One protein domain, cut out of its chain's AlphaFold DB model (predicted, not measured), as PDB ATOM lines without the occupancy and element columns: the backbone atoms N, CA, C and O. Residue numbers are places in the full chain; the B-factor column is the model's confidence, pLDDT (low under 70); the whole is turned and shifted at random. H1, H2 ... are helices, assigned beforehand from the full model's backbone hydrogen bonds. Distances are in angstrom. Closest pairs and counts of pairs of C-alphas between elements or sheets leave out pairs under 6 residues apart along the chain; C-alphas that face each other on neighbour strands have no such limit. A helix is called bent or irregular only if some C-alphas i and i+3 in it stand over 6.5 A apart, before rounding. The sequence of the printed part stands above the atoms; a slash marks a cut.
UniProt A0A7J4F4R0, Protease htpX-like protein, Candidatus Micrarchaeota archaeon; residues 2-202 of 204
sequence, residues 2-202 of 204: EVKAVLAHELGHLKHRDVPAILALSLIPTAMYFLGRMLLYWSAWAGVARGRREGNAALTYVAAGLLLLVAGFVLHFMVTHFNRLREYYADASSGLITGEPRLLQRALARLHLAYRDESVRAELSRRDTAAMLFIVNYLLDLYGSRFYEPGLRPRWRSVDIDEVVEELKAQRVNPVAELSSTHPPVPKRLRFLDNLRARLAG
ATOM      1  N   GLU A   2      20.827 -38.424  39.601       85.25
ATOM      2  CA  GLU A   2      20.070 -39.004  38.469       85.25
ATOM      3  C   GLU A   2      19.202 -40.223  38.879       85.25
ATOM      4  O   GLU A   2      18.020 -40.286  38.549       85.25
ATOM      5  N   VAL A   3      19.731 -41.131  39.713       86.81
ATOM      6  CA  VAL A   3      18.971 -42.270  40.280       86.81
ATOM      7  C   VAL A   3      17.740 -41.825  41.080       86.81
ATOM      8  O   VAL A   3      16.697 -42.466  40.993       86.81
ATOM      9  N   LYS A   4      17.816 -40.715  41.830       88.00
ATOM     10  CA  LYS A   4      16.664 -40.188  42.584       88.00
ATOM     11  C   LYS A   4      15.553 -39.734  41.635       88.00
ATOM     12  O   LYS A   4      14.388 -39.985  41.914       88.00
ATOM     13  N   ALA A   5      15.912 -39.118  40.507       90.12
ATOM     14  CA  ALA A   5      14.945 -38.701  39.494       90.12
ATOM     15  C   ALA A   5      14.250 -39.896  38.838       90.12
ATOM     16  O   ALA A   5      13.043 -39.868  38.604       90.12
ATOM     17  N   VAL A   6      14.974 -40.985  38.618       90.19
ATOM     18  CA  VAL A   6      14.388 -42.201  38.042       90.19
ATOM     19  C   VAL A   6      13.497 -42.906  39.057       90.19
ATOM     20  O   VAL A   6      12.390 -43.307  38.722       90.19
ATOM     21  N   LEU A   7      13.908 -42.982  40.324       90.00
ATOM     22  CA  LEU A   7      13.032 -43.490  41.383       90.00
ATOM     23  C   LEU A   7      11.748 -42.660  41.495       90.00
ATOM     24  O   LEU A   7      10.667 -43.222  41.638       90.00
ATOM     25  N   ALA A   8      11.841 -41.335  41.377       92.00
ATOM     26  CA  ALA A   8      10.672 -40.462  41.363       92.00
ATOM     27  C   ALA A   8       9.766 -40.695  40.135       92.00
ATOM     28  O   ALA A   8       8.544 -40.623  40.260       92.00
ATOM     29  N   HIS A   9      10.344 -41.021  38.975       92.06
ATOM     30  CA  HIS A   9       9.606 -41.419  37.772       92.06
ATOM     31  C   HIS A   9       8.820 -42.723  38.002       92.06
ATOM     32  O   HIS A   9       7.607 -42.753  37.795       92.06
ATOM     33  N   GLU A  10       9.465 -43.765  38.536       89.50
ATOM     34  CA  GLU A  10       8.793 -45.042  38.838       89.50
ATOM     35  C   GLU A  10       7.733 -44.915  39.936       89.50
ATOM     36  O   GLU A  10       6.659 -45.513  39.858       89.50
ATOM     37  N   LEU A  11       7.988 -44.087  40.955       91.31
ATOM     38  CA  LEU A  11       6.976 -43.746  41.955       91.31
ATOM     39  C   LEU A  11       5.765 -43.065  41.308       91.31
ATOM     40  O   LEU A  11       4.638 -43.299  41.745       91.31
ATOM     41  N   GLY A  12       5.975 -42.276  40.250       91.06
ATOM     42  CA  GLY A  12       4.912 -41.742  39.404       91.06
ATOM     43  C   GLY A  12       4.045 -42.850  38.803       91.06
ATOM     44  O   GLY A  12       2.828 -42.829  38.981       91.06
ATOM     45  N   HIS A  13       4.649 -43.863  38.175       90.25
ATOM     46  CA  HIS A  13       3.911 -45.014  37.636       90.25
ATOM     47  C   HIS A  13       3.107 -45.761  38.711       90.25
ATOM     48  O   HIS A  13       1.937 -46.102  38.502       90.25
ATOM     49  N   LEU A  14       3.700 -45.978  39.887       90.44
ATOM     50  CA  LEU A  14       3.014 -46.623  41.010       90.44
ATOM     51  C   LEU A  14       1.840 -45.780  41.520       90.44
ATOM     52  O   LEU A  14       0.745 -46.305  41.730       90.44
ATOM     53  N   LYS A  15       2.041 -44.467  41.667       91.56
ATOM     54  CA  LYS A  15       1.011 -43.520  42.112       91.56
ATOM     55  C   LYS A  15      -0.171 -43.467  41.143       91.56
ATOM     56  O   LYS A  15      -1.314 -43.401  41.590       91.56
ATOM     57  N   HIS A  16       0.090 -43.528  39.841       88.69
ATOM     58  CA  HIS A  16      -0.940 -43.500  38.799       88.69
ATOM     59  C   HIS A  16      -1.603 -44.862  38.535       88.69
ATOM     60  O   HIS A  16      -2.603 -44.921  37.824       88.69
ATOM     61  N   ARG A  17      -1.110 -45.950  39.150       90.44
ATOM     62  CA  ARG A  17      -1.593 -47.330  38.929       90.44
ATOM     63  C   ARG A  17      -1.565 -47.727  37.458       90.44
ATOM     64  O   ARG A  17      -2.486 -48.324  36.902       90.44
ATOM     65  N   ASP A  18      -0.433 -47.434  36.860       88.50
ATOM     66  CA  ASP A  18      -0.192 -47.564  35.440       88.50
ATOM     67  C   ASP A  18      -0.272 -49.005  34.919       88.50
ATOM     68  O   ASP A  18      -0.858 -49.258  33.865       88.50
ATOM     69  N   VAL A  19       0.262 -49.959  35.687       86.00
ATOM     70  CA  VAL A  19       0.280 -51.391  35.345       86.00
ATOM     71  C   VAL A  19      -1.132 -51.984  35.223       86.00
ATOM     72  O   VAL A  19      -1.456 -52.513  34.158       86.00
ATOM     73  N   PRO A  20      -2.021 -51.907  36.235       88.12
ATOM     74  CA  PRO A  20      -3.370 -52.449  36.084       88.12
ATOM     75  C   PRO A  20      -4.185 -51.707  35.015       88.12
ATOM     76  O   PRO A  20      -4.962 -52.347  34.306       88.12
ATOM     77  N   ALA A  21      -3.985 -50.395  34.839       88.25
ATOM     78  CA  ALA A  21      -4.679 -49.621  33.811       88.25
ATOM     79  C   ALA A  21      -4.344 -50.110  32.392       88.25
ATOM     80  O   ALA A  21      -5.247 -50.341  31.586       88.25
ATOM     81  N   ILE A  22      -3.058 -50.319  32.085       86.31
ATOM     82  CA  ILE A  22      -2.663 -50.779  30.750       86.31
ATOM     83  C   ILE A  22      -3.004 -52.234  30.493       86.31
ATOM     84  O   ILE A  22      -3.360 -52.570  29.365       86.31
ATOM     85  N   LEU A  23      -2.943 -53.085  31.518       86.69
ATOM     86  CA  LEU A  23      -3.374 -54.474  31.404       86.69
ATOM     87  C   LEU A  23      -4.862 -54.549  31.049       86.69
ATOM     88  O   LEU A  23      -5.224 -55.229  30.090       86.69
ATOM     89  N   ALA A  24      -5.706 -53.794  31.757       90.38
ATOM     90  CA  ALA A  24      -7.136 -53.728  31.469       90.38
ATOM     91  C   ALA A  24      -7.410 -53.182  30.058       90.38
ATOM     92  O   ALA A  24      -8.174 -53.777  29.299       90.38
ATOM     93  N   LEU A  25      -6.744 -52.089  29.673       89.94
ATOM     94  CA  LEU A  25      -6.932 -51.474  28.359       89.94
ATOM     95  C   LEU A  25      -6.449 -52.380  27.212       89.94
ATOM     96  O   LEU A  25      -7.097 -52.455  26.170       89.94
ATOM     97  N   SER A  26      -5.342 -53.102  27.408       87.62
ATOM     98  CA  SER A  26      -4.757 -54.000  26.399       87.62
ATOM     99  C   SER A  26      -5.563 -55.282  26.195       87.62
ATOM    100  O   SER A  26      -5.430 -55.930  25.153       87.62
ATOM    101  N   LEU A  27      -6.427 -55.648  27.148       91.31
ATOM    102  CA  LEU A  27      -7.283 -56.826  27.030       91.31
ATOM    103  C   LEU A  27      -8.287 -56.689  25.879       91.31
ATOM    104  O   LEU A  27      -8.548 -57.667  25.189       91.31
ATOM    105  N   ILE A  28      -8.801 -55.481  25.630       93.75
ATOM    106  CA  ILE A  28      -9.820 -55.219  24.603       93.75
ATOM    107  C   ILE A  28      -9.305 -55.540  23.186       93.75
ATOM    108  O   ILE A  28      -9.867 -56.436  22.551       93.75
ATOM    109  N   PRO A  29      -8.238 -54.894  22.661       89.81
ATOM    110  CA  PRO A  29      -7.739 -55.199  21.318       89.81
ATOM    111  C   PRO A  29      -7.245 -56.645  21.201       89.81
ATOM    112  O   PRO A  29      -7.403 -57.265  20.150       89.81
ATOM    113  N   THR A  30      -6.710 -57.212  22.286       88.75
ATOM    114  CA  THR A  30      -6.276 -58.613  22.339       88.75
ATOM    115  C   THR A  30      -7.459 -59.571  22.192       88.75
ATOM    116  O   THR A  30      -7.423 -60.475  21.359       88.75
ATOM    117  N   ALA A  31      -8.542 -59.356  22.941       93.94
ATOM    118  CA  ALA A  31      -9.755 -60.161  22.845       93.94
ATOM    119  C   ALA A  31     -10.385 -60.054  21.450       93.94
ATOM    120  O   ALA A  31     -10.747 -61.069  20.861       93.94
ATOM    121  N   MET A  32     -10.447 -58.848  20.880       95.25
ATOM    122  CA  MET A  32     -10.950 -58.637  19.518       95.25
ATOM    123  C   MET A  32     -10.102 -59.357  18.472       95.25
ATOM    124  O   MET A  32     -10.652 -59.965  17.556       95.25
ATOM    125  N   TYR A  33      -8.777 -59.353  18.632       93.00
ATOM    126  CA  TYR A  33      -7.877 -60.113  17.773       93.00
ATOM    127  C   TYR A  33      -8.163 -61.618  17.831       93.00
ATOM    128  O   TYR A  33      -8.328 -62.258  16.789       93.00
ATOM    129  N   PHE A  34      -8.270 -62.186  19.036       92.94
ATOM    130  CA  PHE A  34      -8.562 -63.610  19.211       92.94
ATOM    131  C   PHE A  34      -9.939 -63.994  18.666       92.94
ATOM    132  O   PHE A  34     -10.042 -64.969  17.924       92.94
ATOM    133  N   LEU A  35     -10.976 -63.209  18.964       96.00
ATOM    134  CA  LEU A  35     -12.327 -63.436  18.448       96.00
ATOM    135  C   LEU A  35     -12.372 -63.308  16.922       96.00
ATOM    136  O   LEU A  35     -12.943 -64.167  16.253       96.00
ATOM    137  N   GLY A  36     -11.711 -62.295  16.357       95.31
ATOM    138  CA  GLY A  36     -11.611 -62.115  14.912       95.31
ATOM    139  C   GLY A  36     -10.966 -63.320  14.229       95.31
ATOM    140  O   GLY A  36     -11.524 -63.872  13.281       95.31
ATOM    141  N   ARG A  37      -9.836 -63.805  14.762       93.38
ATOM    142  CA  ARG A  37      -9.167 -65.018  14.264       93.38
ATOM    143  C   ARG A  37     -10.019 -66.272  14.415       93.38
ATOM    144  O   ARG A  37     -10.019 -67.103  13.511       93.38
ATOM    145  N   MET A  38     -10.731 -66.410  15.530       94.44
ATOM    146  CA  MET A  38     -11.624 -67.541  15.771       94.44
ATOM    147  C   MET A  38     -12.744 -67.583  14.725       94.44
ATOM    148  O   MET A  38     -12.981 -68.636  14.138       94.44
ATOM    149  N   LEU A  39     -13.378 -66.444  14.429       93.81
ATOM    150  CA  LEU A  39     -14.424 -66.357  13.404       93.81
ATOM    151  C   LEU A  39     -13.891 -66.674  12.002       93.81
ATOM    152  O   LEU A  39     -14.528 -67.420  11.261       93.81
ATOM    153  N   LEU A  40     -12.698 -66.182  11.650       91.88
ATOM    154  CA  LEU A  40     -12.050 -66.544  10.385       91.88
ATOM    155  C   LEU A  40     -11.759 -68.045  10.306       91.88
ATOM    156  O   LEU A  40     -12.011 -68.663   9.271       91.88
ATOM    157  N   TYR A  41     -11.288 -68.651  11.395       89.62
ATOM    158  CA  TYR A  41     -11.075 -70.091  11.454       89.62
ATOM    159  C   TYR A  41     -12.393 -70.840  11.242       89.62
ATOM    160  O   TYR A  41     -12.483 -71.666  10.341       89.62
ATOM    161  N   TRP A  42     -13.454 -70.496  11.976       86.88
ATOM    162  CA  TRP A  42     -14.778 -71.115  11.816       86.88
ATOM    163  C   TRP A  42     -15.358 -70.946  10.414       86.88
ATOM    164  O   TRP A  42     -16.005 -71.862   9.911       86.88
ATOM    165  N   SER A  43     -15.081 -69.824   9.749       85.31
ATOM    166  CA  SER A  43     -15.499 -69.606   8.364       85.31
ATOM    167  C   SER A  43     -14.886 -70.622   7.395       85.31
ATOM    168  O   SER A  43     -15.572 -71.099   6.493       85.31
ATOM    169  N   ALA A  44     -13.628 -71.019   7.623       81.44
ATOM    170  CA  ALA A  44     -12.952 -72.024   6.811       81.44
ATOM    171  C   ALA A  44     -13.584 -73.411   6.997       81.44
ATOM    172  O   ALA A  44     -13.774 -74.131   6.021       81.44
ATOM    173  N   TRP A  45     -13.983 -73.761   8.225       78.12
ATOM    174  CA  TRP A  45     -14.688 -75.019   8.505       78.12
ATOM    175  C   TRP A  45     -16.105 -75.026   7.924       78.12
ATOM    176  O   TRP A  45     -16.515 -76.011   7.314       78.12
ATOM    177  N   ALA A  46     -16.830 -73.911   8.045       73.56
ATOM    178  CA  ALA A  46     -18.173 -73.754   7.490       73.56
ATOM    179  C   ALA A  46     -18.187 -73.752   5.949       73.56
ATOM    180  O   ALA A  46     -19.146 -74.222   5.350       73.56
ATOM    181  N   GLY A  47     -17.126 -73.266   5.295       65.06
ATOM    182  CA  GLY A  47     -16.995 -73.286   3.833       65.06
ATOM    183  C   GLY A  47     -16.688 -74.668   3.238       65.06
ATOM    184  O   GLY A  47     -16.966 -74.901   2.062       65.06
ATOM    185  N   VAL A  48     -16.138 -75.597   4.030       60.62
ATOM    186  CA  VAL A  48     -15.888 -76.992   3.616       60.62
ATOM    187  C   VAL A  48     -17.178 -77.828   3.649       60.62
ATOM    188  O   VAL A  48     -17.326 -78.761   2.855       60.62
ATOM    189  N   ALA A  49     -18.148 -77.461   4.495       59.25
ATOM    190  CA  ALA A  49     -19.499 -78.017   4.481       59.25
ATOM    191  C   ALA A  49     -20.269 -77.470   3.257       59.25
ATOM    192  O   ALA A  49     -20.704 -76.323   3.193       59.25
ATOM    193  N   ARG A  50     -20.321 -78.275   2.189       53.38
ATOM    194  CA  ARG A  50     -20.870 -77.906   0.872       53.38
ATOM    195  C   ARG A  50     -22.404 -77.799   0.904       53.38
ATOM    196  O   ARG A  50     -23.095 -78.711   0.456       53.38
ATOM    197  N   GLY A  51     -22.940 -76.662   1.341       56.22
ATOM    198  CA  GLY A  51     -24.367 -76.335   1.236       56.22
ATOM    199  C   GLY A  51     -24.626 -74.874   0.849       56.22
ATOM    200  O   GLY A  51     -24.045 -73.951   1.410       56.22
ATOM    201  N   ARG A  52     -25.565 -74.622  -0.079       57.47
ATOM    202  CA  ARG A  52     -25.939 -73.262  -0.549       57.47
ATOM    203  C   ARG A  52     -26.444 -72.326   0.569       57.47
ATOM    204  O   ARG A  52     -26.355 -71.114   0.419       57.47
ATOM    205  N   ARG A  53     -26.966 -72.875   1.678       59.81
ATOM    206  CA  ARG A  53     -27.343 -72.123   2.896       59.81
ATOM    207  C   ARG A  53     -26.152 -71.858   3.827       59.81
ATOM    208  O   ARG A  53     -26.129 -70.826   4.486       59.81
ATOM    209  N   GLU A  54     -25.160 -72.744   3.847       58.91
ATOM    210  CA  GLU A  54     -23.973 -72.659   4.714       58.91
ATOM    211  C   GLU A  54     -22.920 -71.684   4.159       58.91
ATOM    212  O   GLU A  54     -22.238 -71.008   4.928       58.91
ATOM    213  N   GLY A  55     -22.881 -71.483   2.835       62.84
ATOM    214  CA  GLY A  55     -22.040 -70.458   2.200       62.84
ATOM    215  C   GLY A  55     -22.325 -69.023   2.677       62.84
ATOM    216  O   GLY A  55     -21.397 -68.228   2.828       62.84
ATOM    217  N   ASN A  56     -23.584 -68.699   3.004       71.94
ATOM    218  CA  ASN A  56     -23.939 -67.390   3.574       71.94
ATOM    219  C   ASN A  56     -23.444 -67.236   5.023       71.94
ATOM    220  O   ASN A  56     -23.045 -66.140   5.429       71.94
ATOM    221  N   ALA A  57     -23.427 -68.323   5.800       74.69
ATOM    222  CA  ALA A  57     -22.906 -68.313   7.167       74.69
ATOM    223  C   ALA A  57     -21.380 -68.130   7.176       74.69
ATOM    224  O   ALA A  57     -20.866 -67.314   7.940       74.69
ATOM    225  N   ALA A  58     -20.664 -68.800   6.266       82.75
ATOM    226  CA  ALA A  58     -19.221 -68.628   6.105       82.75
ATOM    227  C   ALA A  58     -18.847 -67.173   5.766       82.75
ATOM    228  O   ALA A  58     -17.981 -66.597   6.423       82.75
ATOM    229  N   LEU A  59     -19.549 -66.541   4.816       86.31
ATOM    230  CA  LEU A  59     -19.311 -65.138   4.457       86.31
ATOM    231  C   LEU A  59     -19.565 -64.183   5.637       86.31
ATOM    232  O   LEU A  59     -18.807 -63.235   5.844       86.31
ATOM    233  N   THR A  60     -20.594 -64.463   6.442       88.75
ATOM    234  CA  THR A  60     -20.922 -63.674   7.639       88.75
ATOM    235  C   THR A  60     -19.801 -63.751   8.680       88.75
ATOM    236  O   THR A  60     -19.393 -62.721   9.217       88.75
ATOM    237  N   TYR A  61     -19.240 -64.942   8.923       90.94
ATOM    238  CA  TYR A  61     -18.099 -65.106   9.829       90.94
ATOM    239  C   TYR A  61     -16.830 -64.425   9.316       90.94
ATOM    240  O   TYR A  61     -16.110 -63.824  10.112       90.94
ATOM    241  N   VAL A  62     -16.576 -64.455   8.001       92.88
ATOM    242  CA  VAL A  62     -15.455 -63.712   7.405       92.88
ATOM    243  C   VAL A  62     -15.617 -62.214   7.642       92.88
ATOM    244  O   VAL A  62     -14.698 -61.576   8.151       92.88
ATOM    245  N   ALA A  63     -16.786 -61.655   7.321       94.25
ATOM    246  CA  ALA A  63     -17.046 -60.227   7.479       94.25
ATOM    247  C   ALA A  63     -16.908 -59.778   8.945       94.25
ATOM    248  O   ALA A  63     -16.201 -58.812   9.230       94.25
ATOM    249  N   ALA A  64     -17.516 -60.514   9.881       95.12
ATOM    250  CA  ALA A  64     -17.416 -60.226  11.310       95.12
ATOM    251  C   ALA A  64     -15.978 -60.389  11.841       95.12
ATOM    252  O   ALA A  64     -15.505 -59.559  12.617       95.12
ATOM    253  N   GLY A  65     -15.262 -61.422  11.387       96.00
ATOM    254  CA  GLY A  65     -13.872 -61.668  11.757       96.00
ATOM    255  C   GLY A  65     -12.943 -60.540  11.313       96.00
ATOM    256  O   GLY A  65     -12.193 -60.004  12.126       96.00
ATOM    257  N   LEU A  66     -13.036 -60.124  10.046       96.75
ATOM    258  CA  LEU A  66     -12.255 -59.004   9.512       96.75
ATOM    259  C   LEU A  66     -12.580 -57.688  10.223       96.75
ATOM    260  O   LEU A  66     -11.661 -56.943  10.561       96.75
ATOM    261  N   LEU A  67     -13.858 -57.423  10.505       97.44
ATOM    262  CA  LEU A  67     -14.271 -56.228  11.240       97.44
ATOM    263  C   LEU A  67     -13.636 -56.174  12.638       97.44
ATOM    264  O   LEU A  67     -13.097 -55.138  13.024       97.44
ATOM    265  N   LEU A  68     -13.644 -57.290  13.375       97.38
ATOM    266  CA  LEU A  68     -13.009 -57.380  14.694       97.38
ATOM    267  C   LEU A  68     -11.493 -57.179  14.628       97.38
ATOM    268  O   LEU A  68     -10.940 -56.499  15.492       97.38
ATOM    269  N   LEU A  69     -10.823 -57.722  13.607       95.12
ATOM    270  CA  LEU A  69      -9.385 -57.519  13.419       95.12
ATOM    271  C   LEU A  69      -9.048 -56.053  13.143       95.12
ATOM    272  O   LEU A  69      -8.135 -55.513  13.766       95.12
ATOM    273  N   VAL A  70      -9.796 -55.397  12.251       97.19
ATOM    274  CA  VAL A  70      -9.602 -53.973  11.939       97.19
ATOM    275  C   VAL A  70      -9.861 -53.114  13.175       97.19
ATOM    276  O   VAL A  70      -9.056 -52.244  13.502       97.19
ATOM    277  N   ALA A  71     -10.941 -53.377  13.908       96.69
ATOM    278  CA  ALA A  71     -11.264 -52.615  15.106       96.69
ATOM    279  C   ALA A  71     -10.240 -52.842  16.238       96.69
ATOM    280  O   ALA A  71      -9.807 -51.878  16.871       96.69
ATOM    281  N   GLY A  72      -9.769 -54.079  16.441       94.00
ATOM    282  CA  GLY A  72      -8.677 -54.380  17.374       94.00
ATOM    283  C   GLY A  72      -7.365 -53.685  16.993       94.00
ATOM    284  O   GLY A  72      -6.670 -53.157  17.861       94.00
ATOM    285  N   PHE A  73      -7.056 -53.606  15.696       91.56
ATOM    286  CA  PHE A  73      -5.892 -52.885  15.178       91.56
ATOM    287  C   PHE A  73      -5.975 -51.374  15.436       91.56
ATOM    288  O   PHE A  73      -5.003 -50.776  15.893       91.56
ATOM    289  N   VAL A  74      -7.137 -50.750  15.226       94.12
ATOM    290  CA  VAL A  74      -7.346 -49.327  15.554       94.12
ATOM    291  C   VAL A  74      -7.190 -49.082  17.058       94.12
ATOM    292  O   VAL A  74      -6.470 -48.170  17.467       94.12
ATOM    293  N   LEU A  75      -7.804 -49.925  17.891       92.00
ATOM    294  CA  LEU A  75      -7.704 -49.815  19.347       92.00
ATOM    295  C   LEU A  75      -6.266 -49.977  19.844       92.00
ATOM    296  O   LEU A  75      -5.871 -49.284  20.778       92.00
ATOM    297  N   HIS A  76      -5.451 -50.810  19.194       88.25
ATOM    298  CA  HIS A  76      -4.031 -50.933  19.521       88.25
ATOM    299  C   HIS A  76      -3.287 -49.587  19.435       88.25
ATOM    300  O   HIS A  76      -2.493 -49.267  20.322       88.25
ATOM    301  N   PHE A  77      -3.579 -48.739  18.441       89.25
ATOM    302  CA  PHE A  77      -2.985 -47.396  18.377       89.25
ATOM    303  C   PHE A  77      -3.446 -46.481  19.512       89.25
ATOM    304  O   PHE A  77      -2.665 -45.659  19.994       89.25
ATOM    305  N   MET A  78      -4.684 -46.639  19.986       90.69
ATOM    306  CA  MET A  78      -5.160 -45.909  21.164       90.69
ATOM    307  C   MET A  78      -4.417 -46.361  22.427       90.69
ATOM    308  O   MET A  78      -4.001 -45.525  23.228       90.69
ATOM    309  N   VAL A  79      -4.173 -47.669  22.573       87.69
ATOM    310  CA  VAL A  79      -3.399 -48.229  23.692       87.69
ATOM    311  C   VAL A  79      -1.954 -47.726  23.678       87.69
ATOM    312  O   VAL A  79      -1.448 -47.280  24.707       87.69
ATOM    313  N   THR A  80      -1.286 -47.730  22.520       83.81
ATOM    314  CA  THR A  80       0.087 -47.196  22.417       83.81
ATOM    315  C   THR A  80       0.137 -45.693  22.678       83.81
ATOM    316  O   THR A  80       1.063 -45.220  23.333       83.81
ATOM    317  N   HIS A  81      -0.874 -44.929  22.256       88.94
ATOM    318  CA  HIS A  81      -0.984 -43.514  22.612       88.94
ATOM    319  C   HIS A  81      -1.129 -43.311  24.126       88.94
ATOM    320  O   HIS A  81      -0.430 -42.475  24.700       88.94
ATOM    321  N   PHE A  82      -1.968 -44.112  24.786       88.81
ATOM    322  CA  PHE A  82      -2.134 -44.067  26.237       88.81
ATOM    323  C   PHE A  82      -0.837 -44.417  26.989       88.81
ATOM    324  O   PHE A  82      -0.499 -43.745  27.963       88.81
ATOM    325  N   ASN A  83      -0.060 -45.394  26.503       86.19
ATOM    326  CA  ASN A  83       1.280 -45.677  27.033       86.19
ATOM    327  C   ASN A  83       2.195 -44.447  26.972       86.19
ATOM    328  O   ASN A  83       2.848 -44.119  27.960       86.19
ATOM    329  N   ARG A  84       2.195 -43.713  25.852       88.56
ATOM    330  CA  ARG A  84       3.014 -42.499  25.712       88.56
ATOM    331  C   ARG A  84       2.577 -41.379  26.652       88.56
ATOM    332  O   ARG A  84       3.433 -40.704  27.211       88.56
ATOM    333  N   LEU A  85       1.272 -41.186  26.845       91.19
ATOM    334  CA  LEU A  85       0.758 -40.195  27.796       91.19
ATOM    335  C   LEU A  85       1.241 -40.483  29.220       91.19
ATOM    336  O   LEU A  85       1.740 -39.584  29.890       91.19
ATOM    337  N   ARG A  86       1.139 -41.739  29.659       91.88
ATOM    338  CA  ARG A  86       1.573 -42.179  30.992       91.88
ATOM    339  C   ARG A  86       3.043 -41.879  31.282       91.88
ATOM    340  O   ARG A  86       3.364 -41.393  32.361       91.88
ATOM    341  N   GLU A  87       3.917 -42.086  30.304       91.12
ATOM    342  CA  GLU A  87       5.341 -41.739  30.406       91.12
ATOM    343  C   GLU A  87       5.551 -40.237  30.629       91.12
ATOM    344  O   GLU A  87       6.324 -39.859  31.504       91.12
ATOM    345  N   TYR A  88       4.817 -39.366  29.922       93.19
ATOM    346  CA  TYR A  88       4.891 -37.917  30.159       93.19
ATOM    347  C   TYR A  88       4.382 -37.524  31.556       93.19
ATOM    348  O   TYR A  88       4.934 -36.616  32.177       93.19
ATOM    349  N   TYR A  89       3.365 -38.213  32.087       93.38
ATOM    350  CA  TYR A  89       2.904 -38.002  33.465       93.38
ATOM    351  C   TYR A  89       3.937 -38.454  34.505       93.38
ATOM    352  O   TYR A  89       4.106 -37.794  35.536       93.38
ATOM    353  N   ALA A  90       4.639 -39.557  34.252       92.25
ATOM    354  CA  ALA A  90       5.719 -40.035  35.110       92.25
ATOM    355  C   ALA A  90       6.957 -39.119  35.031       92.25
ATOM    356  O   ALA A  90       7.529 -38.769  36.064       92.25
ATOM    357  N   ASP A  91       7.311 -38.631  33.838       94.44
ATOM    358  CA  ASP A  91       8.346 -37.611  33.616       94.44
ATOM    359  C   ASP A  91       8.029 -36.314  34.370       94.44
ATOM    360  O   ASP A  91       8.890 -35.763  35.062       94.44
ATOM    361  N   ALA A  92       6.773 -35.860  34.307       94.44
ATOM    362  CA  ALA A  92       6.308 -34.706  35.068       94.44
ATOM    363  C   ALA A  92       6.410 -34.941  36.576       94.44
ATOM    364  O   ALA A  92       6.932 -34.096  37.299       94.44
ATOM    365  N   SER A  93       5.955 -36.102  37.050       93.56
ATOM    366  CA  SER A  93       6.013 -36.461  38.471       93.56
ATOM    367  C   SER A  93       7.446 -36.473  38.988       93.56
ATOM    368  O   SER A  93       7.704 -35.934  40.058       93.56
ATOM    369  N   SER A  94       8.385 -37.013  38.210       94.06
ATOM    370  CA  SER A  94       9.807 -36.984  38.541       94.06
ATOM    371  C   SER A  94      10.317 -35.555  38.719       94.06
ATOM    372  O   SER A  94      10.827 -35.231  39.789       94.06
ATOM    373  N   GLY A  95      10.106 -34.685  37.724       93.19
ATOM    374  CA  GLY A  95      10.549 -33.291  37.783       93.19
ATOM    375  C   GLY A  95       9.915 -32.493  38.926       93.19
ATOM    376  O   GLY A  95      10.589 -31.676  39.544       93.19
ATOM    377  N   LEU A  96       8.645 -32.760  39.247       93.00
ATOM    378  CA  LEU A  96       7.937 -32.134  40.368       93.00
ATOM    379  C   LEU A  96       8.445 -32.616  41.734       93.00
ATOM    380  O   LEU A  96       8.538 -31.822  42.664       93.00
ATOM    381  N   ILE A  97       8.759 -33.906  41.867       93.06
ATOM    382  CA  ILE A  97       9.226 -34.501  43.128       93.06
ATOM    383  C   ILE A  97      10.689 -34.139  43.396       93.06
ATOM    384  O   ILE A  97      11.048 -33.868  44.540       93.06
ATOM    385  N   THR A  98      11.544 -34.149  42.370       92.62
ATOM    386  CA  THR A  98      12.962 -33.802  42.537       92.62
ATOM    387  C   THR A  98      13.224 -32.305  42.509       92.62
ATOM    388  O   THR A  98      14.281 -31.885  42.966       92.62
ATOM    389  N   GLY A  99      12.310 -31.508  41.945       92.06
ATOM    390  CA  GLY A  99      12.517 -30.082  41.680       92.06
ATOM    391  C   GLY A  99      13.532 -29.801  40.566       92.06
ATOM    392  O   GLY A  99      13.778 -28.645  40.239       92.06
ATOM    393  N   GLU A 100      14.115 -30.839  39.960       93.12
ATOM    394  CA  GLU A 100      15.210 -30.703  39.004       93.12
ATOM    395  C   GLU A 100      15.031 -31.676  37.821       93.12
ATOM    396  O   GLU A 100      15.614 -32.768  37.796       93.12
ATOM    397  N   PRO A 101      14.231 -31.300  36.798       94.31
ATOM    398  CA  PRO A 101      13.973 -32.141  35.621       94.31
ATOM    399  C   PRO A 101      15.239 -32.544  34.847       94.31
ATOM    400  O   PRO A 101      15.263 -33.586  34.187       94.31
ATOM    401  N   ARG A 102      16.321 -31.758  34.966       94.25
ATOM    402  CA  ARG A 102      17.616 -32.026  34.322       94.25
ATOM    403  C   ARG A 102      18.236 -33.350  34.767       94.25
ATOM    404  O   ARG A 102      18.884 -34.025  33.969       94.25
ATOM    405  N   LEU A 103      17.998 -33.771  36.008       92.50
ATOM    406  CA  LEU A 103      18.482 -35.062  36.502       92.50
ATOM    407  C   LEU A 103      17.881 -36.237  35.720       92.50
ATOM    408  O   LEU A 103      18.591 -37.198  35.422       92.50
ATOM    409  N   LEU A 104      16.600 -36.147  35.344       93.25
ATOM    410  CA  LEU A 104      15.946 -37.173  34.535       93.25
ATOM    411  C   LEU A 104      16.423 -37.136  33.076       93.25
ATOM    412  O   LEU A 104      16.640 -38.189  32.482       93.25
ATOM    413  N   GLN A 105      16.659 -35.947  32.512       94.06
ATOM    414  CA  GLN A 105      17.227 -35.807  31.163       94.06
ATOM    415  C   GLN A 105      18.583 -36.512  31.035       94.06
ATOM    416  O   GLN A 105      18.795 -37.283  30.098       94.06
ATOM    417  N   ARG A 106      19.477 -36.302  32.009       91.19
ATOM    418  CA  ARG A 106      20.792 -36.961  32.054       91.19
ATOM    419  C   ARG A 106      20.660 -38.480  32.169       91.19
ATOM    420  O   ARG A 106      21.335 -39.206  31.439       91.19
ATOM    421  N   ALA A 107      19.730 -38.957  32.998       89.44
ATOM    422  CA  ALA A 107      19.469 -40.386  33.142       89.44
ATOM    423  C   ALA A 107      18.965 -41.013  31.826       89.44
ATOM    424  O   ALA A 107      19.463 -42.060  31.412       89.44
ATOM    425  N   LEU A 108      18.038 -40.343  31.126       90.12
ATOM    426  CA  LEU A 108      17.529 -40.767  29.815       90.12
ATOM    427  C   LEU A 108      18.621 -40.765  28.736       90.12
ATOM    428  O   LEU A 108      18.666 -41.672  27.908       90.12
ATOM    429  N   ALA A 109      19.528 -39.787  28.745       89.38
ATOM    430  CA  ALA A 109      20.654 -39.754  27.817       89.38
ATOM    431  C   ALA A 109      21.633 -40.915  28.061       89.38
ATOM    432  O   ALA A 109      22.035 -41.594  27.114       89.38
ATOM    433  N   ARG A 110      21.963 -41.213  29.327       84.06
ATOM    434  CA  ARG A 110      22.788 -42.384  29.680       84.06
ATOM    435  C   ARG A 110      22.127 -43.693  29.271       84.06
ATOM    436  O   ARG A 110      22.800 -44.563  28.726       84.06
ATOM    437  N   LEU A 111      20.820 -43.804  29.507       80.88
ATOM    438  CA  LEU A 111      20.002 -44.936  29.087       80.88
ATOM    439  C   LEU A 111      20.106 -45.139  27.571       80.88
ATOM    440  O   LEU A 111      20.446 -46.222  27.108       80.88
ATOM    441  N   HIS A 112      19.897 -44.071  26.799       82.81
ATOM    442  CA  HIS A 112      19.958 -44.097  25.338       82.81
ATOM    443  C   HIS A 112      21.333 -44.508  24.799       82.81
ATOM    444  O   HIS A 112      21.418 -45.315  23.873       82.81
ATOM    445  N   LEU A 113      22.418 -43.991  25.384       79.88
ATOM    446  CA  LEU A 113      23.779 -44.396  25.022       79.88
ATOM    447  C   LEU A 113      24.030 -45.874  25.309       79.88
ATOM    448  O   LEU A 113      24.643 -46.565  24.500       79.88
ATOM    449  N   ALA A 114      23.549 -46.357  26.448       74.06
ATOM    450  CA  ALA A 114      23.772 -47.725  26.862       74.06
ATOM    451  C   ALA A 114      22.935 -48.727  26.042       74.06
ATOM    452  O   ALA A 114      23.431 -49.805  25.730       74.06
ATOM    453  N   TYR A 115      21.734 -48.354  25.581       70.56
ATOM    454  CA  TYR A 115      20.953 -49.143  24.612       70.56
ATOM    455  C   TYR A 115      21.576 -49.203  23.210       70.56
ATOM    456  O   TYR A 115      21.287 -50.134  22.457       70.56
ATOM    457  N   ARG A 116      22.408 -48.222  22.839       72.25
ATOM    458  CA  ARG A 116      23.160 -48.241  21.574       72.25
ATOM    459  C   ARG A 116      24.365 -49.182  21.606       72.25
ATOM    460  O   ARG A 116      24.911 -49.471  20.545       72.25
ATOM    461  N   ASP A 117      24.787 -49.645  22.779       69.94
ATOM    462  CA  ASP A 117      25.862 -50.623  22.882       69.94
ATOM    463  C   ASP A 117      25.318 -52.044  22.660       69.94
ATOM    464  O   ASP A 117      24.485 -52.544  23.418       69.94
ATOM    465  N   GLU A 118      25.803 -52.704  21.607       66.50
ATOM    466  CA  GLU A 118      25.369 -54.044  21.203       66.50
ATOM    467  C   GLU A 118      25.596 -55.095  22.303       66.50
ATOM    468  O   GLU A 118      24.778 -56.000  22.462       66.50
ATOM    469  N   SER A 119      26.659 -54.957  23.107       65.56
ATOM    470  CA  SER A 119      26.943 -55.879  24.217       65.56
ATOM    471  C   SER A 119      25.860 -55.807  25.293       65.56
ATOM    472  O   SER A 119      25.362 -56.829  25.763       65.56
ATOM    473  N   VAL A 120      25.419 -54.588  25.599       61.81
ATOM    474  CA  VAL A 120      24.362 -54.324  26.574       61.81
ATOM    475  C   VAL A 120      23.013 -54.782  26.025       61.81
ATOM    476  O   VAL A 120      22.229 -55.400  26.740       61.81
ATOM    477  N   ARG A 121      22.748 -54.554  24.734       61.25
ATOM    478  CA  ARG A 121      21.519 -55.003  24.065       61.25
ATOM    479  C   ARG A 121      21.387 -56.530  24.026       61.25
ATOM    480  O   ARG A 121      20.294 -57.063  24.238       61.25
ATOM    481  N   ALA A 122      22.491 -57.233  23.780       63.97
ATOM    482  CA  ALA A 122      22.532 -58.692  23.768       63.97
ATOM    483  C   ALA A 122      22.267 -59.288  25.159       63.97
ATOM    484  O   ALA A 122      21.565 -60.292  25.274       63.97
ATOM    485  N   GLU A 123      22.775 -58.656  26.216       62.59
ATOM    486  CA  GLU A 123      22.531 -59.077  27.598       62.59
ATOM    487  C   GLU A 123      21.097 -58.770  28.059       62.59
ATOM    488  O   GLU A 123      20.449 -59.612  28.680       62.59
ATOM    489  N   LEU A 124      20.550 -57.618  27.658       55.50
ATOM    490  CA  LEU A 124      19.153 -57.235  27.899       55.50
ATOM    491  C   LEU A 124      18.152 -58.214  27.282       55.50
ATOM    492  O   LEU A 124      17.133 -58.520  27.891       55.50
ATOM    493  N   SER A 125      18.456 -58.731  26.091       56.59
ATOM    494  CA  SER A 125      17.603 -59.705  25.399       56.59
ATOM    495  C   SER A 125      17.569 -61.073  26.094       56.59
ATOM    496  O   SER A 125      16.697 -61.884  25.798       56.59
ATOM    497  N   ARG A 126      18.518 -61.347  27.004       60.41
ATOM    498  CA  ARG A 126      18.586 -62.589  27.790       60.41
ATOM    499  C   ARG A 126      17.853 -62.504  29.129       60.41
ATOM    500  O   ARG A 126      17.707 -63.535  29.780       60.41
ATOM    501  N   ARG A 127      17.436 -61.311  29.566       59.00
ATOM    502  CA  ARG A 127      16.752 -61.103  30.851       59.00
ATOM    503  C   ARG A 127      15.233 -61.042  30.683       59.00
ATOM    504  O   ARG A 127      14.729 -60.736  29.606       59.00
ATOM    505  N   ASP A 128      14.519 -61.330  31.771       55.44
ATOM    506  CA  ASP A 128      13.057 -61.407  31.806       55.44
ATOM    507  C   ASP A 128      12.375 -60.154  31.249       55.44
ATOM    508  O   ASP A 128      12.698 -59.025  31.619       55.44
ATOM    509  N   THR A 129      11.332 -60.354  30.442       52.62
ATOM    510  CA  THR A 129      10.494 -59.285  29.874       52.62
ATOM    511  C   THR A 129       9.922 -58.351  30.951       52.62
ATOM    512  O   THR A 129       9.709 -57.168  30.701       52.62
ATOM    513  N   ALA A 130       9.722 -58.854  32.175       48.78
ATOM    514  CA  ALA A 130       9.270 -58.067  33.323       48.78
ATOM    515  C   ALA A 130      10.314 -57.046  33.812       48.78
ATOM    516  O   ALA A 130       9.945 -55.979  34.297       48.78
ATOM    517  N   ALA A 131      11.612 -57.327  33.649       48.91
ATOM    518  CA  ALA A 131      12.687 -56.408  34.020       48.91
ATOM    519  C   ALA A 131      12.748 -55.178  33.100       48.91
ATOM    520  O   ALA A 131      13.209 -54.124  33.531       48.91
ATOM    521  N   MET A 132      12.245 -55.287  31.863       50.16
ATOM    522  CA  MET A 132      12.140 -54.158  30.929       50.16
ATOM    523  C   MET A 132      11.032 -53.165  31.303       50.16
ATOM    524  O   MET A 132      11.001 -52.067  30.760       50.16
ATOM    525  N   LEU A 133      10.128 -53.528  32.221       53.31
ATOM    526  CA  LEU A 133       9.034 -52.655  32.657       53.31
ATOM    527  C   LEU A 133       9.485 -51.562  33.634       53.31
ATOM    528  O   LEU A 133       8.713 -50.643  33.882       53.31
ATOM    529  N   PHE A 134      10.699 -51.659  34.182       58.47
ATOM    530  CA  PHE A 134      11.212 -50.727  35.183       58.47
ATOM    531  C   PHE A 134      12.570 -50.171  34.755       58.47
ATOM    532  O   PHE A 134      13.571 -50.894  34.723       58.47
ATOM    533  N   ILE A 135      12.631 -48.860  34.508       63.31
ATOM    534  CA  ILE A 135      13.866 -48.149  34.146       63.31
ATOM    535  C   ILE A 135      14.883 -48.241  35.297       63.31
ATOM    536  O   ILE A 135      16.094 -48.287  35.070       63.31
ATOM    537  N   VAL A 136      14.400 -48.337  36.541       59.56
ATOM    538  CA  VAL A 136      15.237 -48.459  37.746       59.56
ATOM    539  C   VAL A 136      16.138 -49.683  37.727       59.56
ATOM    540  O   VAL A 136      17.298 -49.537  38.093       59.56
ATOM    541  N   ASN A 137      15.669 -50.856  37.293       57.91
ATOM    542  CA  ASN A 137      16.507 -52.060  37.323       57.91
ATOM    543  C   ASN A 137      17.736 -51.887  36.418       57.91
ATOM    544  O   ASN A 137      18.866 -52.182  36.796       57.91
ATOM    545  N   TYR A 138      17.524 -51.283  35.251       60.47
ATOM    546  CA  TYR A 138      18.599 -51.010  34.316       60.47
ATOM    547  C   TYR A 138      19.512 -49.867  34.753       60.47
ATOM    548  O   TYR A 138      20.723 -49.943  34.561       60.47
ATOM    549  N   LEU A 139      18.970 -48.798  35.345       62.03
ATOM    550  CA  LEU A 139      19.827 -47.742  35.869       62.03
ATOM    551  C   LEU A 139      20.617 -48.217  37.081       62.03
ATOM    552  O   LEU A 139      21.793 -47.903  37.170       62.03
ATOM    553  N   LEU A 140      20.035 -49.025  37.961       63.25
ATOM    554  CA  LEU A 140      20.778 -49.669  39.039       63.25
ATOM    555  C   LEU A 140      21.859 -50.605  38.502       63.25
ATOM    556  O   LEU A 140      22.936 -50.609  39.073       63.25
ATOM    557  N   ASP A 141      21.650 -51.306  37.388       59.84
ATOM    558  CA  ASP A 141      22.727 -52.047  36.725       59.84
ATOM    559  C   ASP A 141      23.785 -51.102  36.130       59.84
ATOM    560  O   ASP A 141      24.969 -51.216  36.431       59.84
ATOM    561  N   LEU A 142      23.396 -50.077  35.369       60.72
ATOM    562  CA  LEU A 142      24.326 -49.062  34.856       60.72
ATOM    563  C   LEU A 142      25.160 -48.404  35.964       60.72
ATOM    564  O   LEU A 142      26.347 -48.134  35.765       60.72
ATOM    565  N   TYR A 143      24.535 -48.146  37.112       60.81
ATOM    566  CA  TYR A 143      25.152 -47.565  38.299       60.81
ATOM    567  C   TYR A 143      25.748 -48.606  39.260       60.81
ATOM    568  O   TYR A 143      26.427 -48.202  40.197       60.81
ATOM    569  N   GLY A 144      25.527 -49.905  39.060       54.44
ATOM    570  CA  GLY A 144      25.810 -50.960  40.042       54.44
ATOM    571  C   GLY A 144      26.622 -52.124  39.479       54.44
ATOM    572  O   GLY A 144      27.685 -52.427  40.017       54.44
ATOM    573  N   SER A 145      26.213 -52.723  38.355       53.56
ATOM    574  CA  SER A 145      26.926 -53.842  37.717       53.56
ATOM    575  C   SER A 145      28.306 -53.445  37.169       53.56
ATOM    576  O   SER A 145      29.223 -54.258  37.154       53.56
ATOM    577  N   ARG A 146      28.527 -52.164  36.838       49.44
ATOM    578  CA  ARG A 146      29.826 -51.648  36.346       49.44
ATOM    579  C   ARG A 146      30.743 -50.984  37.384       49.44
ATOM    580  O   ARG A 146      31.744 -50.371  37.009       49.44
ATOM    581  N   PHE A 147      30.427 -51.072  38.676       44.91
ATOM    582  CA  PHE A 147      31.341 -50.634  39.748       44.91
ATOM    583  C   PHE A 147      32.084 -51.797  40.418       44.91
ATOM    584  O   PHE A 147      33.091 -51.546  41.076       44.91
ATOM    585  N   TYR A 148      31.634 -53.042  40.219       40.69
ATOM    586  CA  TYR A 148      32.221 -54.237  40.839       40.69
ATOM    587  C   TYR A 148      32.970 -55.170  39.874       40.69
ATOM    588  O   TYR A 148      33.701 -56.034  40.349       40.69
ATOM    589  N   GLU A 149      32.868 -54.986  38.550       43.12
ATOM    590  CA  GLU A 149      33.724 -55.685  37.579       43.12
ATOM    591  C   GLU A 149      35.043 -54.921  37.351       43.12
ATOM    592  O   GLU A 149      35.043 -53.837  36.749       43.12
ATOM    593  N   PRO A 150      36.199 -55.456  37.789       37.62
ATOM    594  CA  PRO A 150      37.490 -54.838  37.529       37.62
ATOM    595  C   PRO A 150      37.827 -54.987  36.037       37.62
ATOM    596  O   PRO A 150      38.150 -56.077  35.579       37.62
ATOM    597  N   GLY A 151      37.761 -53.896  35.263       48.25
ATOM    598  CA  GLY A 151      38.289 -53.847  33.887       48.25
ATOM    599  C   GLY A 151      37.371 -53.221  32.834       48.25
ATOM    600  O   GLY A 151      37.861 -52.688  31.840       48.25
ATOM    601  N   LEU A 152      36.058 -53.179  33.064       50.38
ATOM    602  CA  LEU A 152      35.117 -52.504  32.169       50.38
ATOM    603  C   LEU A 152      35.011 -51.023  32.550       50.38
ATOM    604  O   LEU A 152      34.215 -50.628  33.396       50.38
ATOM    605  N   ARG A 153      35.822 -50.169  31.909       52.16
ATOM    606  CA  ARG A 153      35.570 -48.720  31.871       52.16
ATOM    607  C   ARG A 153      34.645 -48.428  30.687       52.16
ATOM    608  O   ARG A 153      35.137 -48.302  29.570       52.16
ATOM    609  N   PRO A 154      33.320 -48.336  30.883       54.31
ATOM    610  CA  PRO A 154      32.420 -48.017  29.788       54.31
ATOM    611  C   PRO A 154      32.794 -46.674  29.152       54.31
ATOM    612  O   PRO A 154      32.985 -45.682  29.860       54.31
ATOM    613  N   ARG A 155      32.853 -46.630  27.815       56.50
ATOM    614  CA  ARG A 155      33.269 -45.448  27.035       56.50
ATOM    615  C   ARG A 155      32.426 -44.198  27.325       56.50
ATOM    616  O   ARG A 155      32.914 -43.085  27.203       56.50
ATOM    617  N   TRP A 156      31.184 -44.365  27.777       58.31
ATOM    618  CA  TRP A 156      30.268 -43.278  28.155       58.31
ATOM    619  C   TRP A 156      30.612 -42.567  29.471       58.31
ATOM    620  O   TRP A 156      29.982 -41.566  29.798       58.31
ATOM    621  N   ARG A 157      31.596 -43.044  30.246       57.00
ATOM    622  CA  ARG A 157      31.984 -42.408  31.518       57.00
ATOM    623  C   ARG A 157      32.758 -41.097  31.328       57.00
ATOM    624  O   ARG A 157      32.764 -40.281  32.240       57.00
ATOM    625  N   SER A 158      33.389 -40.906  30.169       64.25
ATOM    626  CA  SER A 158      34.108 -39.681  29.785       64.25
ATOM    627  C   SER A 158      33.304 -38.773  28.853       64.25
ATOM    628  O   SER A 158      33.840 -37.786  28.365       64.25
ATOM    629  N   VAL A 159      32.056 -39.134  28.552       74.88
ATOM    630  CA  VAL A 159      31.196 -38.355  27.662       74.88
ATOM    631  C   VAL A 159      30.499 -37.281  28.481       74.88
ATOM    632  O   VAL A 159      29.945 -37.579  29.545       74.88
ATOM    633  N   ASP A 160      30.522 -36.047  27.984       86.38
ATOM    634  CA  ASP A 160      29.697 -34.986  28.539       86.38
ATOM    635  C   ASP A 160      28.224 -35.319  28.269       86.38
ATOM    636  O   ASP A 160      27.730 -35.281  27.144       86.38
ATOM    637  N   ILE A 161      27.522 -35.728  29.323       87.88
ATOM    638  CA  ILE A 161      26.124 -36.142  29.215       87.88
ATOM    639  C   ILE A 161      25.226 -34.961  28.858       87.88
ATOM    640  O   ILE A 161      24.203 -35.176  28.213       87.88
ATOM    641  N   ASP A 162      25.585 -33.737  29.244       90.56
ATOM    642  CA  ASP A 162      24.780 -32.570  28.897       90.56
ATOM    643  C   ASP A 162      24.889 -32.265  27.394       90.56
ATOM    644  O   ASP A 162      23.873 -31.997  26.756       90.56
ATOM    645  N   GLU A 163      26.071 -32.435  26.791       91.62
ATOM    646  CA  GLU A 163      26.243 -32.364  25.331       91.62
ATOM    647  C   GLU A 163      25.380 -33.415  24.612       91.62
ATOM    648  O   GLU A 163      24.670 -33.107  23.654       91.62
ATOM    649  N   VAL A 164      25.357 -34.649  25.128       90.44
ATOM    650  CA  VAL A 164      24.520 -35.728  24.577       90.44
ATOM    651  C   VAL A 164      23.031 -35.406  24.700       90.44
ATOM    652  O   VAL A 164      22.262 -35.723  23.793       90.44
ATOM    653  N   VAL A 165      22.592 -34.789  25.800       93.06
ATOM    654  CA  VAL A 165      21.198 -34.346  25.955       93.06
ATOM    655  C   VAL A 165      20.838 -33.350  24.851       93.06
ATOM    656  O   VAL A 165      19.805 -33.525  24.200       93.06
ATOM    657  N   GLU A 166      21.682 -32.350  24.589       94.25
ATOM    658  CA  GLU A 166      21.461 -31.382  23.507       94.25
ATOM    659  C   GLU A 166      21.454 -32.046  22.122       94.25
ATOM    660  O   GLU A 166      20.546 -31.798  21.321       94.25
ATOM    661  N   GLU A 167      22.391 -32.961  21.859       92.56
ATOM    662  CA  GLU A 167      22.444 -33.724  20.607       92.56
ATOM    663  C   GLU A 167      21.153 -34.531  20.391       92.56
ATOM    664  O   GLU A 167      20.537 -34.485  19.321       92.56
ATOM    665  N   LEU A 168      20.692 -35.245  21.423       91.38
ATOM    666  CA  LEU A 168      19.466 -36.034  21.364       91.38
ATOM    667  C   LEU A 168      18.236 -35.153  21.156       91.38
ATOM    668  O   LEU A 168      17.350 -35.522  20.385       91.38
ATOM    669  N   LYS A 169      18.171 -33.973  21.777       93.31
ATOM    670  CA  LYS A 169      17.078 -33.021  21.539       93.31
ATOM    671  C   LYS A 169      17.043 -32.528  20.098       93.31
ATOM    672  O   LYS A 169      15.940 -32.327  19.585       93.31
ATOM    673  N   ALA A 170      18.188 -32.364  19.442       92.25
ATOM    674  CA  ALA A 170      18.269 -31.913  18.053       92.25
ATOM    675  C   ALA A 170      17.833 -32.985  17.033       92.25
ATOM    676  O   ALA A 170      17.468 -32.657  15.900       92.25
ATOM    677  N   GLN A 171      17.807 -34.265  17.420       90.81
ATOM    678  CA  GLN A 171      17.431 -35.351  16.515       90.81
ATOM    679  C   GLN A 171      15.971 -35.234  16.043       90.81
ATOM    680  O   GLN A 171      15.035 -34.972  16.811       90.81
ATOM    681  N   ARG A 172      15.759 -35.453  14.738       88.44
ATOM    682  CA  ARG A 172      14.414 -35.526  14.157       88.44
ATOM    683  C   ARG A 172      13.768 -36.857  14.515       88.44
ATOM    684  O   ARG A 172      14.380 -37.914  14.414       88.44
ATOM    685  N   VAL A 173      12.498 -36.788  14.888       85.94
ATOM    686  CA  VAL A 173      11.678 -37.963  15.172       85.94
ATOM    687  C   VAL A 173      10.895 -38.313  13.917       85.94
ATOM    688  O   VAL A 173      10.195 -37.461  13.375       85.94
ATOM    689  N   ASN A 174      11.013 -39.557  13.456       88.19
ATOM    690  CA  ASN A 174      10.208 -40.055  12.348       88.19
ATOM    691  C   ASN A 174       8.764 -40.311  12.837       88.19
ATOM    692  O   ASN A 174       8.585 -41.157  13.718       88.19
ATOM    693  N   PRO A 175       7.740 -39.641  12.268       81.69
ATOM    694  CA  PRO A 175       6.350 -39.799  12.703       81.69
ATOM    695  C   PRO A 175       5.821 -41.233  12.589       81.69
ATOM    696  O   PRO A 175       5.034 -41.672  13.424       81.69
ATOM    697  N   VAL A 176       6.269 -41.985  11.578       78.06
ATOM    698  CA  VAL A 176       5.841 -43.376  11.363       78.06
ATOM    699  C   VAL A 176       6.458 -44.292  12.417       78.06
ATOM    700  O   VAL A 176       5.760 -45.114  13.004       78.06
ATOM    701  N   ALA A 177       7.749 -44.107  12.708       75.06
ATOM    702  CA  ALA A 177       8.432 -44.874  13.747       75.06
ATOM    703  C   ALA A 177       7.831 -44.600  15.136       75.06
ATOM    704  O   ALA A 177       7.702 -45.510  15.954       75.06
ATOM    705  N   GLU A 178       7.417 -43.357  15.389       76.12
ATOM    706  CA  GLU A 178       6.722 -42.972  16.616       76.12
ATOM    707  C   GLU A 178       5.346 -43.631  16.743       76.12
ATOM    708  O   GLU A 178       4.997 -44.095  17.828       76.12
ATOM    709  N   LEU A 179       4.580 -43.711  15.649       73.06
ATOM    710  CA  LEU A 179       3.266 -44.356  15.638       73.06
ATOM    711  C   LEU A 179       3.356 -45.823  16.091       73.06
ATOM    712  O   LEU A 179       2.514 -46.283  16.860       73.06
ATOM    713  N   SER A 180       4.398 -46.530  15.647       65.19
ATOM    714  CA  SER A 180       4.673 -47.921  16.023       65.19
ATOM    715  C   SER A 180       5.345 -48.095  17.390       65.19
ATOM    716  O   SER A 180       5.506 -49.225  17.843       65.19
ATOM    717  N   SER A 181       5.767 -47.012  18.051       71.75
ATOM    718  CA  SER A 181       6.500 -47.097  19.316       71.75
ATOM    719  C   SER A 181       5.566 -47.088  20.526       71.75
ATOM    720  O   SER A 181       4.653 -46.263  20.630       71.75
ATOM    721  N   THR A 182       5.824 -47.982  21.484       73.38
ATOM    722  CA  THR A 182       5.099 -48.044  22.762       73.38
ATOM    723  C   THR A 182       5.515 -46.944  23.736       73.38
ATOM    724  O   THR A 182       4.741 -46.624  24.632       73.38
ATOM    725  N   HIS A 183       6.686 -46.330  23.538       79.25
ATOM    726  CA  HIS A 183       7.207 -45.252  24.378       79.25
ATOM    727  C   HIS A 183       7.374 -43.962  23.569       79.25
ATOM    728  O   HIS A 183       7.573 -44.002  22.349       79.25
ATOM    729  N   PRO A 184       7.291 -42.788  24.216       83.56
ATOM    730  CA  PRO A 184       7.569 -41.548  23.531       83.56
ATOM    731  C   PRO A 184       9.060 -41.500  23.167       83.56
ATOM    732  O   PRO A 184       9.908 -41.867  23.986       83.56
ATOM    733  N   PRO A 185       9.405 -41.032  21.958       87.56
ATOM    734  CA  PRO A 185      10.792 -40.890  21.536       87.56
ATOM    735  C   PRO A 185      11.600 -40.054  22.533       87.56
ATOM    736  O   PRO A 185      11.152 -38.977  22.937       87.56
ATOM    737  N   VAL A 186      12.811 -40.511  22.872       89.19
ATOM    738  CA  VAL A 186      13.715 -39.823  23.815       89.19
ATOM    739  C   VAL A 186      13.859 -38.325  23.497       89.19
ATOM    740  O   VAL A 186      13.655 -37.528  24.411       89.19
ATOM    741  N   PRO A 187      14.061 -37.888  22.233       91.50
ATOM    742  CA  PRO A 187      14.123 -36.460  21.906       91.50
ATOM    743  C   PRO A 187      12.893 -35.657  22.357       91.50
ATOM    744  O   PRO A 187      13.029 -34.528  22.824       91.50
ATOM    745  N   LYS A 188      11.681 -36.223  22.247       92.19
ATOM    746  CA  LYS A 188      10.444 -35.549  22.678       92.19
ATOM    747  C   LYS A 188      10.345 -35.464  24.196       92.19
ATOM    748  O   LYS A 188       9.956 -34.417  24.705       92.19
ATOM    749  N   ARG A 189      10.736 -36.526  24.907       94.12
ATOM    750  CA  ARG A 189      10.787 -36.537  26.379       94.12
ATOM    751  C   ARG A 189      11.764 -35.493  26.914       94.12
ATOM    752  O   ARG A 189      11.419 -34.736  27.812       94.12
ATOM    753  N   LEU A 190      12.948 -35.383  26.308       94.62
ATOM    754  CA  LEU A 190      13.947 -34.385  26.701       94.62
ATOM    755  C   LEU A 190      13.424 -32.951  26.530       94.62
ATOM    756  O   LEU A 190      13.519 -32.159  27.465       94.62
ATOM    757  N   ARG A 191      12.796 -32.640  25.386       95.06
ATOM    758  CA  ARG A 191      12.159 -31.330  25.144       95.06
ATOM    759  C   ARG A 191      10.986 -31.062  26.092       95.06
ATOM    760  O   ARG A 191      10.774 -29.930  26.513       95.06
ATOM    761  N   PHE A 192      10.213 -32.091  26.434       95.25
ATOM    762  CA  PHE A 192       9.143 -31.978  27.425       95.25
ATOM    763  C   PHE A 192       9.692 -31.592  28.807       95.25
ATOM    764  O   PHE A 192       9.152 -30.692  29.448       95.25
ATOM    765  N   LEU A 193      10.794 -32.216  29.235       94.94
ATOM    766  CA  LEU A 193      11.455 -31.907  30.504       94.94
ATOM    767  C   LEU A 193      12.076 -30.501  30.529       94.94
ATOM    768  O   LEU A 193      12.040 -29.861  31.578       94.94
ATOM    769  N   ASP A 194      12.563 -29.986  29.393       94.56
ATOM    770  CA  ASP A 194      13.000 -28.583  29.272       94.56
ATOM    771  C   ASP A 194      11.836 -27.617  29.517       94.56
ATOM    772  O   ASP A 194      11.943 -26.696  30.327       94.56
ATOM    773  N   ASN A 195      10.688 -27.864  28.878       94.69
ATOM    774  CA  ASN A 195       9.492 -27.044  29.078       94.69
ATOM    775  C   ASN A 195       8.992 -27.108  30.529       94.69
ATOM    776  O   ASN A 195       8.558 -26.100  31.087       94.69
ATOM    777  N   LEU A 196       9.045 -28.288  31.154       93.75
ATOM    778  CA  LEU A 196       8.691 -28.453  32.563       93.75
ATOM    779  C   LEU A 196       9.637 -27.663  33.472       93.75
ATOM    780  O   LEU A 196       9.180 -27.005  34.402       93.75
ATOM    781  N   ARG A 197      10.942 -27.700  33.189       93.56
ATOM    782  CA  ARG A 197      11.953 -26.931  33.919       93.56
ATOM    783  C   ARG A 197      11.696 -25.429  33.820       93.56
ATOM    784  O   ARG A 197      11.692 -24.775  34.857       93.56
ATOM    785  N   ALA A 198      11.440 -24.904  32.621       92.06
ATOM    786  CA  ALA A 198      11.128 -23.485  32.423       92.06
ATOM    787  C   ALA A 198       9.890 -23.056  33.236       92.06
ATOM    788  O   ALA A 198       9.905 -22.037  33.924       92.06
ATOM    789  N   ARG A 199       8.842 -23.893  33.253       90.94
ATOM    790  CA  ARG A 199       7.637 -23.655  34.069       90.94
ATOM    791  C   ARG A 199       7.919 -23.655  35.569       90.94
ATOM    792  O   ARG A 199       7.363 -22.833  36.285       90.94
ATOM    793  N   LEU A 200       8.766 -24.566  36.048       88.75
ATOM    794  CA  LEU A 200       9.163 -24.629  37.457       88.75
ATOM    795  C   LEU A 200      10.031 -23.442  37.887       88.75
ATOM    796  O   LEU A 200       9.946 -23.019  39.035       88.75
ATOM    797  N   ALA A 201      10.826 -22.895  36.968       86.19
ATOM    798  CA  ALA A 201      11.629 -21.698  37.194       86.19
ATOM    799  C   ALA A 201      10.810 -20.390  37.152       86.19
ATOM    800  O   ALA A 201      11.341 -19.333  37.482       86.19
ATOM    801  N   GLY A 202       9.526 -20.448  36.774       79.12
ATOM    802  CA  GLY A 202       8.675 -19.266  36.614       79.12
ATOM    803  C   GLY A 202       8.937 -18.476  35.326       79.12
ATOM    804  O   GLY A 202       8.549 -17.317  35.239       79.12
TER     805      GLY A 202
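AT A GLANCE: This is residues 2 to 202 of the 204 residues of the protein "Protease htpX-like protein" of Candidatus Micrarchaeota archaeon (UniProt A0A7J4F4R0). A long helical hairpin of H2 and H3 reaches away from a head of shorter helices at one end. In the head, H1, H9, H11 and the last residues of H3 pack round H4; H7 packs on H1, and residues 125 to 131 and 147 to 153 stick out. The printed part has 201 residues with eleven named helices, H1 to H11 in chain order, and no named strand: all helix. It is loose, with a radius of gyration of the C-alphas of 22.7 A, and elongated, spanning 75 by 46 by 32 A.

HOW THE PARTS SIT: H3, residues 54 to 98, and H2, residues 18 to 48, form a hairpin and touch at a shallow tilt of 14 degrees, opposite ways, with the closest C-alphas, of Gly 36 and Gly 65, 3.9 A apart. With residues 86 to 98 alone, H3 touches H1, residues 2 to 16; the closest C-alphas, of His 9 and Ser 94, are 4.5 A apart. The hub is H4, residues 101 to 115, touching five helices. It touches H11, residues 186 to 200, at a shallow tilt of 10 degrees, opposite ways, closest at the C-alphas of Pro 101 and Leu 193, 5.7 A. H9, residues 161 to 170, touches H4 about perpendicular, at 84 degrees, closest at the C-alphas of Ala 109 and Val 165, 5.7 A. H8, residues 155 to 158, only just touches H4, with 3 pairs of C-alphas within 8 A, the closest being those of Leu 113 and Trp 156, 7.3 A. H7, residues 135 to 148, touches H1 with residues 135 to 140 alone, closest at the C-alphas of Val 6 and Val 136, 6.3 A. Close but not clearly touching are H5, residues 118 to 124, to H4; H6, residues 129 to 133, to H7; and H10, residues 175 to 179, to H3. Helix packing is mostly crossed, only just: 3 of 9 pairs are at a shallow tilt. Every O i to N i+4 pair is within hydrogen-bond range in H1, H4, H5, H9, H10 and H11, against 25 of 27 in H2, 40 of 41 in H3, 7 of 10 in H7 and 0 of 1 in H6, which has 2 of 2 O i to N i+3 pairs; H8 is too short.

IN THESE COORDINATES: H3 measures 65.6 A, from C-alpha 54 at (-23.973, -72.659, 4.714) to C-alpha 98 at (12.962, -33.802, 42.537), and H2 46.1 A. H1 measures 21.5 A, H4 21.4 A, H11 20.9 A and H7 20.5 A. H7 is irregular, only just: C-alphas 143 and 146 are 6.51 A apart.

THE WHOLE: The C-alphas farthest apart, of Arg 52 and Pro 150, are 76.2 A apart. The printed part has no cut, and no link is long. Mean pLDDT of the printed part is 80.8; residues 47 to 55, 117 to 158 and 180 are under 70.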